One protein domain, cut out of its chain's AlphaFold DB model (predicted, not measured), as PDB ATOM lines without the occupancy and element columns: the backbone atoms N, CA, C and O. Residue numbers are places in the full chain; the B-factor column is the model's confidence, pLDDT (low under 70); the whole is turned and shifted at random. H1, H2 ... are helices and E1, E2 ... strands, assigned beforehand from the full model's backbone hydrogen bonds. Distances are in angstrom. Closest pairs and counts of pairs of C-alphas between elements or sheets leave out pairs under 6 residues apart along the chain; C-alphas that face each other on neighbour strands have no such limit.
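Overview. This is residues 4 to 74 of the 327 residues of an uncharacterized protein of Graphocephala atropunctata (UniProt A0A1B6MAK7). With little regular structure, the domain has a small sheet of three short strands on one side, its edge strand E3 nearest the middle, and on the other side, off the sheet, H1 followed by the short H2, with loops joining the two sides. The printed part has 71 residues, 27 in named elements, in order E1 E2 H1 H2 E3; the class is mixed, the sheet E1 - E2 - E3 antiparallel. It is compact, radius of gyration of the C-alphas 11.6 A, spanning 29 by 24 by 21 A.

Along the chain. E2 is residues 19 to 22, 10.2 A; E1, 11 to 13, 6.2 A, begins at C-alpha 11 (19.068, 13.495, -43.456). E3, 66 to 69, 9.1 A, ends at C-alpha 69 (23.324, 19.679, -34.974). H1 is 31 to 42, 16.1 A; H2, 46 to 49, 5.1 A.

Arrangement. Hairpin E1 and E2 has N 12 and O 20 at 2.8 A. Antiparallel E2 and E3 have N 21 and O 67 at 2.8 A. H1 and H2 only just touch, only at the corner, with 3 pairs of C-alphas within 8 A, closest Tyr 38 and Trp 46, 6.3 A. Every O i to N i+4 pair in H1 is within hydrogen-bond range; H2 is too short for one.

Size, cuts and confidence. The C-alphas farthest apart, Gln 40 and Thr 60, are 30.1 A apart. The printed part has no cut; H2 to E3 is a long link. Residues 25 to 26, 51 and 54 to 55 are under pLDDT 70.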
ATOM      1  N   LYS A   4      21.859  11.211 -30.307       85.19
ATOM      2  CA  LYS A   4      21.340   9.900 -30.713       85.19
ATOM      3  C   LYS A   4      19.931  10.004 -31.301       85.19
ATOM      4  O   LYS A   4      19.665   9.366 -32.317       85.19
ATOM      5  N   ALA A   5      19.026  10.808 -30.736       82.81
ATOM      6  CA  ALA A   5      17.744  11.086 -31.386       82.81
ATOM      7  C   ALA A   5      17.929  11.912 -32.661       82.81
ATOM      8  O   ALA A   5      17.331  11.579 -33.678       82.81
ATOM      9  N   TRP A   6      18.800  12.924 -32.643       86.00
ATOM     10  CA  TRP A   6      19.055  13.756 -33.821       86.00
ATOM     11  C   TRP A   6      19.602  12.953 -35.006       86.00
ATOM     12  O   TRP A   6      19.146  13.125 -36.130       86.00
ATOM     13  N   SER A   7      20.507  11.999 -34.770       82.38
ATOM     14  CA  SER A   7      21.054  11.128 -35.823       82.38
ATOM     15  C   SER A   7      20.013  10.228 -36.506       82.38
ATOM     16  O   SER A   7      20.269   9.713 -37.593       82.38
ATOM     17  N   ARG A   8      18.839  10.050 -35.885       86.00
ATOM     18  CA  ARG A   8      17.703   9.300 -36.441       86.00
ATOM     19  C   ARG A   8      16.742  10.182 -37.239       86.00
ATOM     20  O   ARG A   8      15.869   9.647 -37.912       86.00
ATOM     21  N   CYS A   9      16.893  11.505 -37.181       84.69
ATOM     22  CA  CYS A   9      16.132  12.429 -38.014       84.69
ATOM     23  C   CYS A   9      16.530  12.295 -39.486       84.69
ATOM     24  O   CYS A   9      17.695  12.022 -39.798       84.69
ATOM     25  N   GLU A  10      15.565  12.541 -40.373       86.69
ATOM     26  CA  GLU A  10      15.740  12.535 -41.827       86.69
ATOM     27  C   GLU A  10      16.941  13.399 -42.229       86.69
ATOM     28  O   GLU A  10      17.013  14.572 -41.855       86.69
ATOM     29  N   ALA A  11      17.889  12.806 -42.956       86.38
ATOM     30  CA  ALA A  11      19.068  13.495 -43.456       86.38
ATOM     31  C   ALA A  11      18.730  14.262 -44.737       86.38
ATOM     32  O   ALA A  11      18.241  13.690 -45.706       86.38
ATOM     33  N   VAL A  12      19.043  15.550 -44.738       84.50
ATOM     34  CA  VAL A  12      18.882  16.458 -45.868       84.50
ATOM     35  C   VAL A  12      20.284  16.889 -46.299       84.50
ATOM     36  O   VAL A  12      20.886  17.758 -45.654       84.50
ATOM     37  N   PRO A  13      20.862  16.252 -47.334       81.81
ATOM     38  CA  PRO A  13      22.180  16.619 -47.820       81.81
ATOM     39  C   PRO A  13      22.132  18.012 -48.446       81.81
ATOM     40  O   PRO A  13      21.197  18.377 -49.160       81.81
ATOM     41  N   LEU A  14      23.165  18.797 -48.179       80.50
ATOM     42  CA  LEU A  14      23.371  20.098 -48.782       80.50
ATOM     43  C   LEU A  14      24.458  20.019 -49.866       80.50
ATOM     44  O   LEU A  14      25.290  19.111 -49.880       80.50
ATOM     45  N   SER A  15      24.483  20.993 -50.782       70.50
ATOM     46  CA  SER A  15      25.305  20.932 -52.005       70.50
ATOM     47  C   SER A  15      26.825  20.916 -51.782       70.50
ATOM     48  O   SER A  15      27.575  20.674 -52.720       70.50
ATOM     49  N   ASN A  16      27.294  21.218 -50.572       71.44
ATOM     50  CA  ASN A  16      28.708  21.232 -50.190       71.44
ATOM     51  C   ASN A  16      29.106  20.023 -49.321       71.44
ATOM     52  O   ASN A  16      30.156  20.048 -48.686       71.44
ATOM     53  N   GLY A  17      28.268  18.984 -49.259       75.44
ATOM     54  CA  GLY A  17      28.526  17.780 -48.464       75.44
ATOM     55  C   GLY A  17      28.177  17.914 -46.980       75.44
ATOM     56  O   GLY A  17      28.276  16.934 -46.243       75.44
ATOM     57  N   ILE A  18      27.720  19.087 -46.528       82.62
ATOM     58  CA  ILE A  18      27.130  19.240 -45.195       82.62
ATOM     59  C   ILE A  18      25.782  18.519 -45.170       82.62
ATOM     60  O   ILE A  18      24.998  18.624 -46.109       82.62
ATOM     61  N   VAL A  19      25.481  17.825 -44.077       84.75
ATOM     62  CA  VAL A  19      24.195  17.149 -43.884       84.75
ATOM     63  C   VAL A  19      23.413  17.866 -42.793       84.75
ATOM     64  O   VAL A  19      23.817  17.869 -41.632       84.75
ATOM     65  N   ALA A  20      22.284  18.463 -43.166       88.62
ATOM     66  CA  ALA A  20      21.292  18.939 -42.210       88.62
ATOM     67  C   ALA A  20      20.313  17.807 -41.874       88.62
ATOM     68  O   ALA A  20      20.238  16.807 -42.589       88.62
ATOM     69  N   ARG A  21      19.549  17.939 -40.789       89.06
ATOM     70  CA  ARG A  21      18.519  16.959 -40.429       89.06
ATOM     71  C   ARG A  21      17.204  17.598 -40.036       89.06
ATOM     72  O   ARG A  21      17.191  18.597 -39.320       89.06
ATOM     73  N   ARG A  22      16.086  16.997 -40.448       87.38
ATOM     74  CA  ARG A  22      14.742  17.483 -40.111       87.38
ATOM     75  C   ARG A  22      14.372  17.084 -38.682       87.38
ATOM     76  O   ARG A  22      13.891  15.982 -38.438       87.38
ATOM     77  N   SER A  23      14.619  17.980 -37.730       83.31
ATOM     78  CA  SER A  23      14.323  17.762 -36.304       83.31
ATOM     79  C   SER A  23      13.180  18.628 -35.768       83.31
ATOM     80  O   SER A  23      12.750  18.431 -34.635       83.31
ATOM     81  N   GLY A  24      12.715  19.610 -36.549       72.94
ATOM     82  CA  GLY A  24      11.776  20.631 -36.086       72.94
ATOM     83  C   GLY A  24      12.443  21.702 -35.210       72.94
ATOM     84  O   GLY A  24      13.591  21.563 -34.784       72.94
ATOM     85  N   LEU A  25      11.712  22.793 -34.947       69.19
ATOM     86  CA  LEU A  25      12.199  23.984 -34.224       69.19
ATOM     87  C   LEU A  25      11.902  23.958 -32.710       69.19
ATOM     88  O   LEU A  25      12.065  24.965 -32.030       69.19
ATOM     89  N   HIS A  26      11.466  22.822 -32.164       69.50
ATOM     90  CA  HIS A  26      10.959  22.734 -30.787       69.50
ATOM     91  C   HIS A  26      12.046  22.789 -29.699       69.50
ATOM     92  O   HIS A  26      11.728  23.001 -28.534       69.50
ATOM     93  N   TYR A  27      13.322  22.609 -30.060       74.06
ATOM     94  CA  TYR A  27      14.433  22.532 -29.107       74.06
ATOM     95  C   TYR A  27      15.665  23.268 -29.627       74.06
ATOM     96  O   TYR A  27      16.646  22.629 -30.000       74.06
ATOM     97  N   LEU A  28      15.605  24.598 -29.682       85.00
ATOM     98  CA  LEU A  28      16.748  25.422 -30.070       85.00
ATOM     99  C   LEU A  28      17.659  25.694 -28.870       85.00
ATOM    100  O   LEU A  28      17.191  25.946 -27.760       85.00
ATOM    101  N   LYS A  29      18.967  25.633 -29.116       89.38
ATOM    102  CA  LYS A  29      20.002  26.118 -28.199       89.38
ATOM    103  C   LYS A  29      19.928  27.640 -28.063       89.38
ATOM    104  O   LYS A  29      19.222  28.307 -28.824       89.38
ATOM    105  N   THR A  30      20.645  28.202 -27.094       91.31
ATOM    106  CA  THR A  30      20.673  29.663 -26.936       91.31
ATOM    107  C   THR A  30      21.354  30.326 -28.136       91.31
ATOM    108  O   THR A  30      22.140  29.703 -28.853       91.31
ATOM    109  N   ALA A  31      21.072  31.610 -28.371       87.12
ATOM    110  CA  ALA A  31      21.685  32.354 -29.475       87.12
ATOM    111  C   ALA A  31      23.226  32.357 -29.398       87.12
ATOM    112  O   ALA A  31      23.894  32.270 -30.428       87.12
ATOM    113  N   GLU A  32      23.781  32.394 -28.186       89.94
ATOM    114  CA  GLU A  32      25.222  32.331 -27.929       89.94
ATOM    115  C   GLU A  32      25.804  30.984 -28.358       89.94
ATOM    116  O   GLU A  32      26.741  30.950 -29.154       89.94
ATOM    117  N   GLU A  33      25.201  29.875 -27.925       90.19
ATOM    118  CA  GLU A  33      25.613  28.527 -28.322       90.19
ATOM    119  C   GLU A  33      25.495  28.307 -29.835       90.19
ATOM    120  O   GLU A  33      26.373  27.696 -30.445       90.19
ATOM    121  N   ILE A  34      24.427  28.825 -30.452       90.06
ATOM    122  CA  ILE A  34      24.237  28.774 -31.903       90.06
ATOM    123  C   ILE A  34      25.368  29.532 -32.597       90.06
ATOM    124  O   ILE A  34      26.029  28.985 -33.478       90.06
ATOM    125  N   SER A  35      25.630  30.771 -32.179       86.38
ATOM    126  CA  SER A  35      26.686  31.596 -32.767       86.38
ATOM    127  C   SER A  35      28.073  30.965 -32.610       86.38
ATOM    128  O   SER A  35      28.838  30.921 -33.574       86.38
ATOM    129  N   ALA A  36      28.369  30.400 -31.436       89.69
ATOM    130  CA  ALA A  36      29.627  29.725 -31.147       89.69
ATOM    131  C   ALA A  36      29.808  28.487 -32.029       89.69
ATOM    132  O   ALA A  36      30.884  28.292 -32.589       89.69
ATOM    133  N   TYR A  37      28.747  27.694 -32.224       91.62
ATOM    134  CA  TYR A  37      28.786  26.536 -33.111       91.62
ATOM    135  C   TYR A  37      29.144  26.936 -34.546       91.62
ATOM    136  O   TYR A  37      30.053  26.347 -35.134       91.62
ATOM    137  N   TYR A  38      28.471  27.957 -35.091       89.25
ATOM    138  CA  TYR A  38      28.730  28.439 -36.450       89.25
ATOM    139  C   TYR A  38      30.154  28.979 -36.609       89.25
ATOM    140  O   TYR A  38      30.837  28.629 -37.570       89.25
ATOM    141  N   LEU A  39      30.628  29.771 -35.646       86.69
ATOM    142  CA  LEU A  39      31.991  30.303 -35.649       86.69
ATOM    143  C   LEU A  39      33.049  29.199 -35.544       86.69
ATOM    144  O   LEU A  39      34.068  29.270 -36.224       86.69
ATOM    145  N   GLN A  40      32.808  28.174 -34.725       89.00
ATOM    146  CA  GLN A  40      33.744  27.072 -34.521       89.00
ATOM    147  C   GLN A  40      33.838  26.145 -35.743       89.00
ATOM    148  O   GLN A  40      34.934  25.708 -36.081       89.00
ATOM    149  N   HIS A  41      32.712  25.833 -36.394       84.31
ATOM    150  CA  HIS A  41      32.660  24.822 -37.461       84.31
ATOM    151  C   HIS A  41      32.816  25.403 -38.869       84.31
ATOM    152  O   HIS A  41      33.256  24.696 -39.771       84.31
ATOM    153  N   PHE A  42      32.467  26.676 -39.065       83.81
ATOM    154  CA  PHE A  42      32.455  27.321 -40.383       83.81
ATOM    155  C   PHE A  42      33.197  28.670 -40.402       83.81
ATOM    156  O   PHE A  42      33.262  29.328 -41.439       83.81
ATOM    157  N   GLY A  43      33.765  29.101 -39.272       82.00
ATOM    158  CA  GLY A  43      34.558  30.323 -39.175       82.00
ATOM    159  C   GLY A  43      33.742  31.620 -39.149       82.00
ATOM    160  O   GLY A  43      32.513  31.647 -39.091       82.00
ATOM    161  N   THR A  44      34.455  32.747 -39.194       78.19
ATOM    162  CA  THR A  44      33.876  34.103 -39.117       78.19
ATOM    163  C   THR A  44      32.948  34.419 -40.291       78.19
ATOM    164  O   THR A  44      32.012  35.205 -40.154       78.19
ATOM    165  N   TYR A  45      33.193  33.774 -41.431       75.69
ATOM    166  CA  TYR A  45      32.435  33.919 -42.669       75.69
ATOM    167  C   TYR A  45      31.584  32.678 -42.950       75.69
ATOM    168  O   TYR A  45      31.441  32.279 -44.101       75.69
ATOM    169  N   TRP A  46      30.999  32.068 -41.915       76.62
ATOM    170  CA  TRP A  46      30.159  30.870 -42.042       76.62
ATOM    171  C   TRP A  46      29.030  31.016 -43.076       76.62
ATOM    172  O   TRP A  46      28.640  30.051 -43.733       76.62
ATOM    173  N   PHE A  47      28.538  32.241 -43.274       73.12
ATOM    174  CA  PHE A  47      27.553  32.583 -44.297       73.12
ATOM    175  C   PHE A  47      28.094  32.474 -45.733       73.12
ATOM    176  O   PHE A  47      27.319  32.558 -46.669       73.12
ATOM    177  N   ASN A  48      29.391  32.290 -45.964       71.00
ATOM    178  CA  ASN A  48      29.945  31.984 -47.289       71.00
ATOM    179  C   ASN A  48      30.141  30.478 -47.500       71.00
ATOM    180  O   ASN A  48      30.046  30.008 -48.637       71.00
ATOM    181  N   GLU A  49      30.371  29.743 -46.411       71.44
ATOM    182  CA  GLU A  49      30.625  28.301 -46.414       71.44
ATOM    183  C   GLU A  49      29.341  27.493 -46.579       71.44
ATOM    184  O   GLU A  49      29.318  26.486 -47.290       71.44
ATOM    185  N   LEU A  50      28.244  27.947 -45.964       74.00
ATOM    186  CA  LEU A  50      26.961  27.272 -46.097       74.00
ATOM    187  C   LEU A  50      26.400  27.420 -47.517       74.00
ATOM    188  O   LEU A  50      26.463  28.493 -48.132       74.00
ATOM    189  N   PRO A  51      25.793  26.356 -48.056       67.94
ATOM    190  CA  PRO A  51      25.142  26.423 -49.348       67.94
ATOM    191  C   PRO A  51      23.893  27.298 -49.266       67.94
ATOM    192  O   PRO A  51      23.397  27.616 -48.185       67.94
ATOM    193  N   LYS A  52      23.390  27.724 -50.427       70.62
ATOM    194  CA  LYS A  52      22.149  28.492 -50.456       70.62
ATOM    195  C   LYS A  52      20.993  27.594 -50.055       70.62
ATOM    196  O   LYS A  52      20.674  26.634 -50.747       70.62
ATOM    197  N   THR A  53      20.393  27.934 -48.929       71.75
ATOM    198  CA  THR A  53      19.191  27.298 -48.410       71.75
ATOM    199  C   THR A  53      18.121  28.373 -48.376       71.75
ATOM    200  O   THR A  53      18.054  29.168 -47.436       71.75
ATOM    201  N   ASP A  54      17.340  28.446 -49.449       67.25
ATOM    202  CA  ASP A  54      16.287  29.443 -49.574       67.25
ATOM    203  C   ASP A  54      15.116  29.091 -48.646       67.25
ATOM    204  O   ASP A  54      14.751  27.924 -48.456       67.25
ATOM    205  N   ASN A  55      14.510  30.127 -48.064       68.62
ATOM    206  CA  ASN A  55      13.245  30.033 -47.337       68.62
ATOM    207  C   ASN A  55      13.217  29.000 -46.191       68.62
ATOM    208  O   ASN A  55      12.184  28.379 -45.962       68.62
ATOM    209  N   THR A  56      14.304  28.822 -45.429       75.19
ATOM    210  CA  THR A  56      14.368  27.871 -44.289       75.19
ATOM    211  C   THR A  56      13.305  28.108 -43.205       75.19
ATOM    212  O   THR A  56      13.035  27.218 -42.399       75.19
ATOM    213  N   TYR A  57      12.676  29.285 -43.185       76.69
ATOM    214  CA  TYR A  57      11.585  29.636 -42.271       76.69
ATOM    215  C   TYR A  57      10.178  29.420 -42.854       76.69
ATOM    216  O   TYR A  57       9.199  29.538 -42.123       76.69
ATOM    217  N   ASN A  58      10.051  29.096 -44.145       76.31
ATOM    218  CA  ASN A  58       8.767  28.827 -44.787       76.31
ATOM    219  C   ASN A  58       8.414  27.334 -44.651       76.31
ATOM    220  O   ASN A  58       9.206  26.519 -45.121       76.31
ATOM    221  N   PRO A  59       7.239  26.960 -44.106       78.38
ATOM    222  CA  PRO A  59       6.798  25.565 -43.973       78.38
ATOM    223  C   PRO A  59       6.837  24.731 -45.260       78.38
ATOM    224  O   PRO A  59       6.961  23.513 -45.196       78.38
ATOM    225  N   THR A  60       6.740  25.380 -46.422       74.88
ATOM    226  CA  THR A  60       6.784  24.724 -47.741       74.88
ATOM    227  C   THR A  60       8.204  24.448 -48.246       74.88
ATOM    228  O   THR A  60       8.375  23.720 -49.220       74.88
ATOM    229  N   SER A  61       9.241  25.005 -47.607       77.19
ATOM    230  CA  SER A  61      10.633  24.776 -48.004       77.19
ATOM    231  C   SER A  61      11.111  23.393 -47.576       77.19
ATOM    232  O   SER A  61      10.915  22.968 -46.436       77.19
ATOM    233  N   GLN A  62      11.869  22.729 -48.451       79.12
ATOM    234  CA  GLN A  62      12.550  21.477 -48.115       79.12
ATOM    235  C   GLN A  62      13.482  21.616 -46.900       79.12
ATOM    236  O   GLN A  62      13.686  20.648 -46.171       79.12
ATOM    237  N   TYR A  63      13.993  22.822 -46.641       83.56
ATOM    238  CA  TYR A  63      14.898  23.114 -45.530       83.56
ATOM    239  C   TYR A  63      14.179  23.544 -44.244       83.56
ATOM    240  O   TYR A  63      14.831  23.834 -43.238       83.56
ATOM    241  N   TYR A  64      12.844  23.585 -44.251       83.38
ATOM    242  CA  TYR A  64      12.064  23.979 -43.087       83.38
ATOM    243  C   TYR A  64      12.295  23.052 -41.893       83.38
ATOM    244  O   TYR A  64      12.220  21.826 -42.007       83.38
ATOM    245  N   GLY A  65      12.582  23.646 -40.732       85.12
ATOM    246  CA  GLY A  65      12.807  22.904 -39.489       85.12
ATOM    247  C   GLY A  65      14.042  21.995 -39.510       85.12
ATOM    248  O   GLY A  65      14.128  21.063 -38.704       85.12
ATOM    249  N   CYS A  66      14.982  22.237 -40.427       88.56
ATOM    250  CA  CYS A  66      16.247  21.517 -40.472       88.56
ATOM    251  C   CYS A  66      17.259  22.095 -39.473       88.56
ATOM    252  O   CYS A  66      17.327  23.304 -39.247       88.56
ATOM    253  N   THR A  67      18.075  21.222 -38.892       90.56
ATOM    254  CA  THR A  67      19.150  21.558 -37.956       90.56
ATOM    255  C   THR A  67      20.474  20.947 -38.408       90.56
ATOM    256  O   THR A  67      20.501  19.851 -38.968       90.56
ATOM    257  N   LEU A  68      21.581  21.653 -38.178       89.62
ATOM    258  CA  LEU A  68      22.939  21.167 -38.484       89.62
ATOM    259  C   LEU A  68      23.498  20.262 -37.381       89.62
ATOM    260  O   LEU A  68      24.335  19.402 -37.630       89.62
ATOM    261  N   ALA A  69      23.013  20.459 -36.161       88.81
ATOM    262  CA  ALA A  69      23.324  19.679 -34.974       88.81
ATOM    263  C   ALA A  69      22.133  19.787 -34.004       88.81
ATOM    264  O   ALA A  69      21.260  20.637 -34.213       88.81
ATOM    265  N   PRO A  70      22.058  18.975 -32.935       88.88
ATOM    266  CA  PRO A  70      20.953  19.035 -31.984       88.88
ATOM    267  C   PRO A  70      20.755  20.453 -31.432       88.88
ATOM    268  O   PRO A  70      21.600  20.989 -30.715       88.88
ATOM    269  N   GLY A  71      19.625  21.060 -31.793       88.00
ATOM    270  CA  GLY A  71      19.252  22.420 -31.407       88.00
ATOM    271  C   GLY A  71      20.004  23.557 -32.094       88.00
ATOM    272  O   GLY A  71      19.814  24.708 -31.712       88.00
ATOM    273  N   ILE A  72      20.805  23.271 -33.123       91.00
ATOM    274  CA  ILE A  72      21.431  24.284 -33.977       91.00
ATOM    275  C   ILE A  72      20.618  24.402 -35.274       91.00
ATOM    276  O   ILE A  72      20.709  23.508 -36.121       91.00
ATOM    277  N   PRO A  73      19.817  25.465 -35.459       90.00
ATOM    278  CA  PRO A  73      18.977  25.613 -36.643       90.00
ATOM    279  C   PRO A  73      19.832  25.843 -37.885       90.00
ATOM    280  O   PRO A  73      20.867  26.502 -37.804       90.00
ATOM    281  N   LEU A  74      19.378  25.344 -39.035       88.06
ATOM    282  CA  LEU A  74      19.932  25.699 -40.339       88.06
ATOM    283  C   LEU A  74      19.524  27.142 -40.679       88.06
ATOM    284  O   LEU A  74      18.353  27.427 -40.936       88.06
TER     285      LEU A  74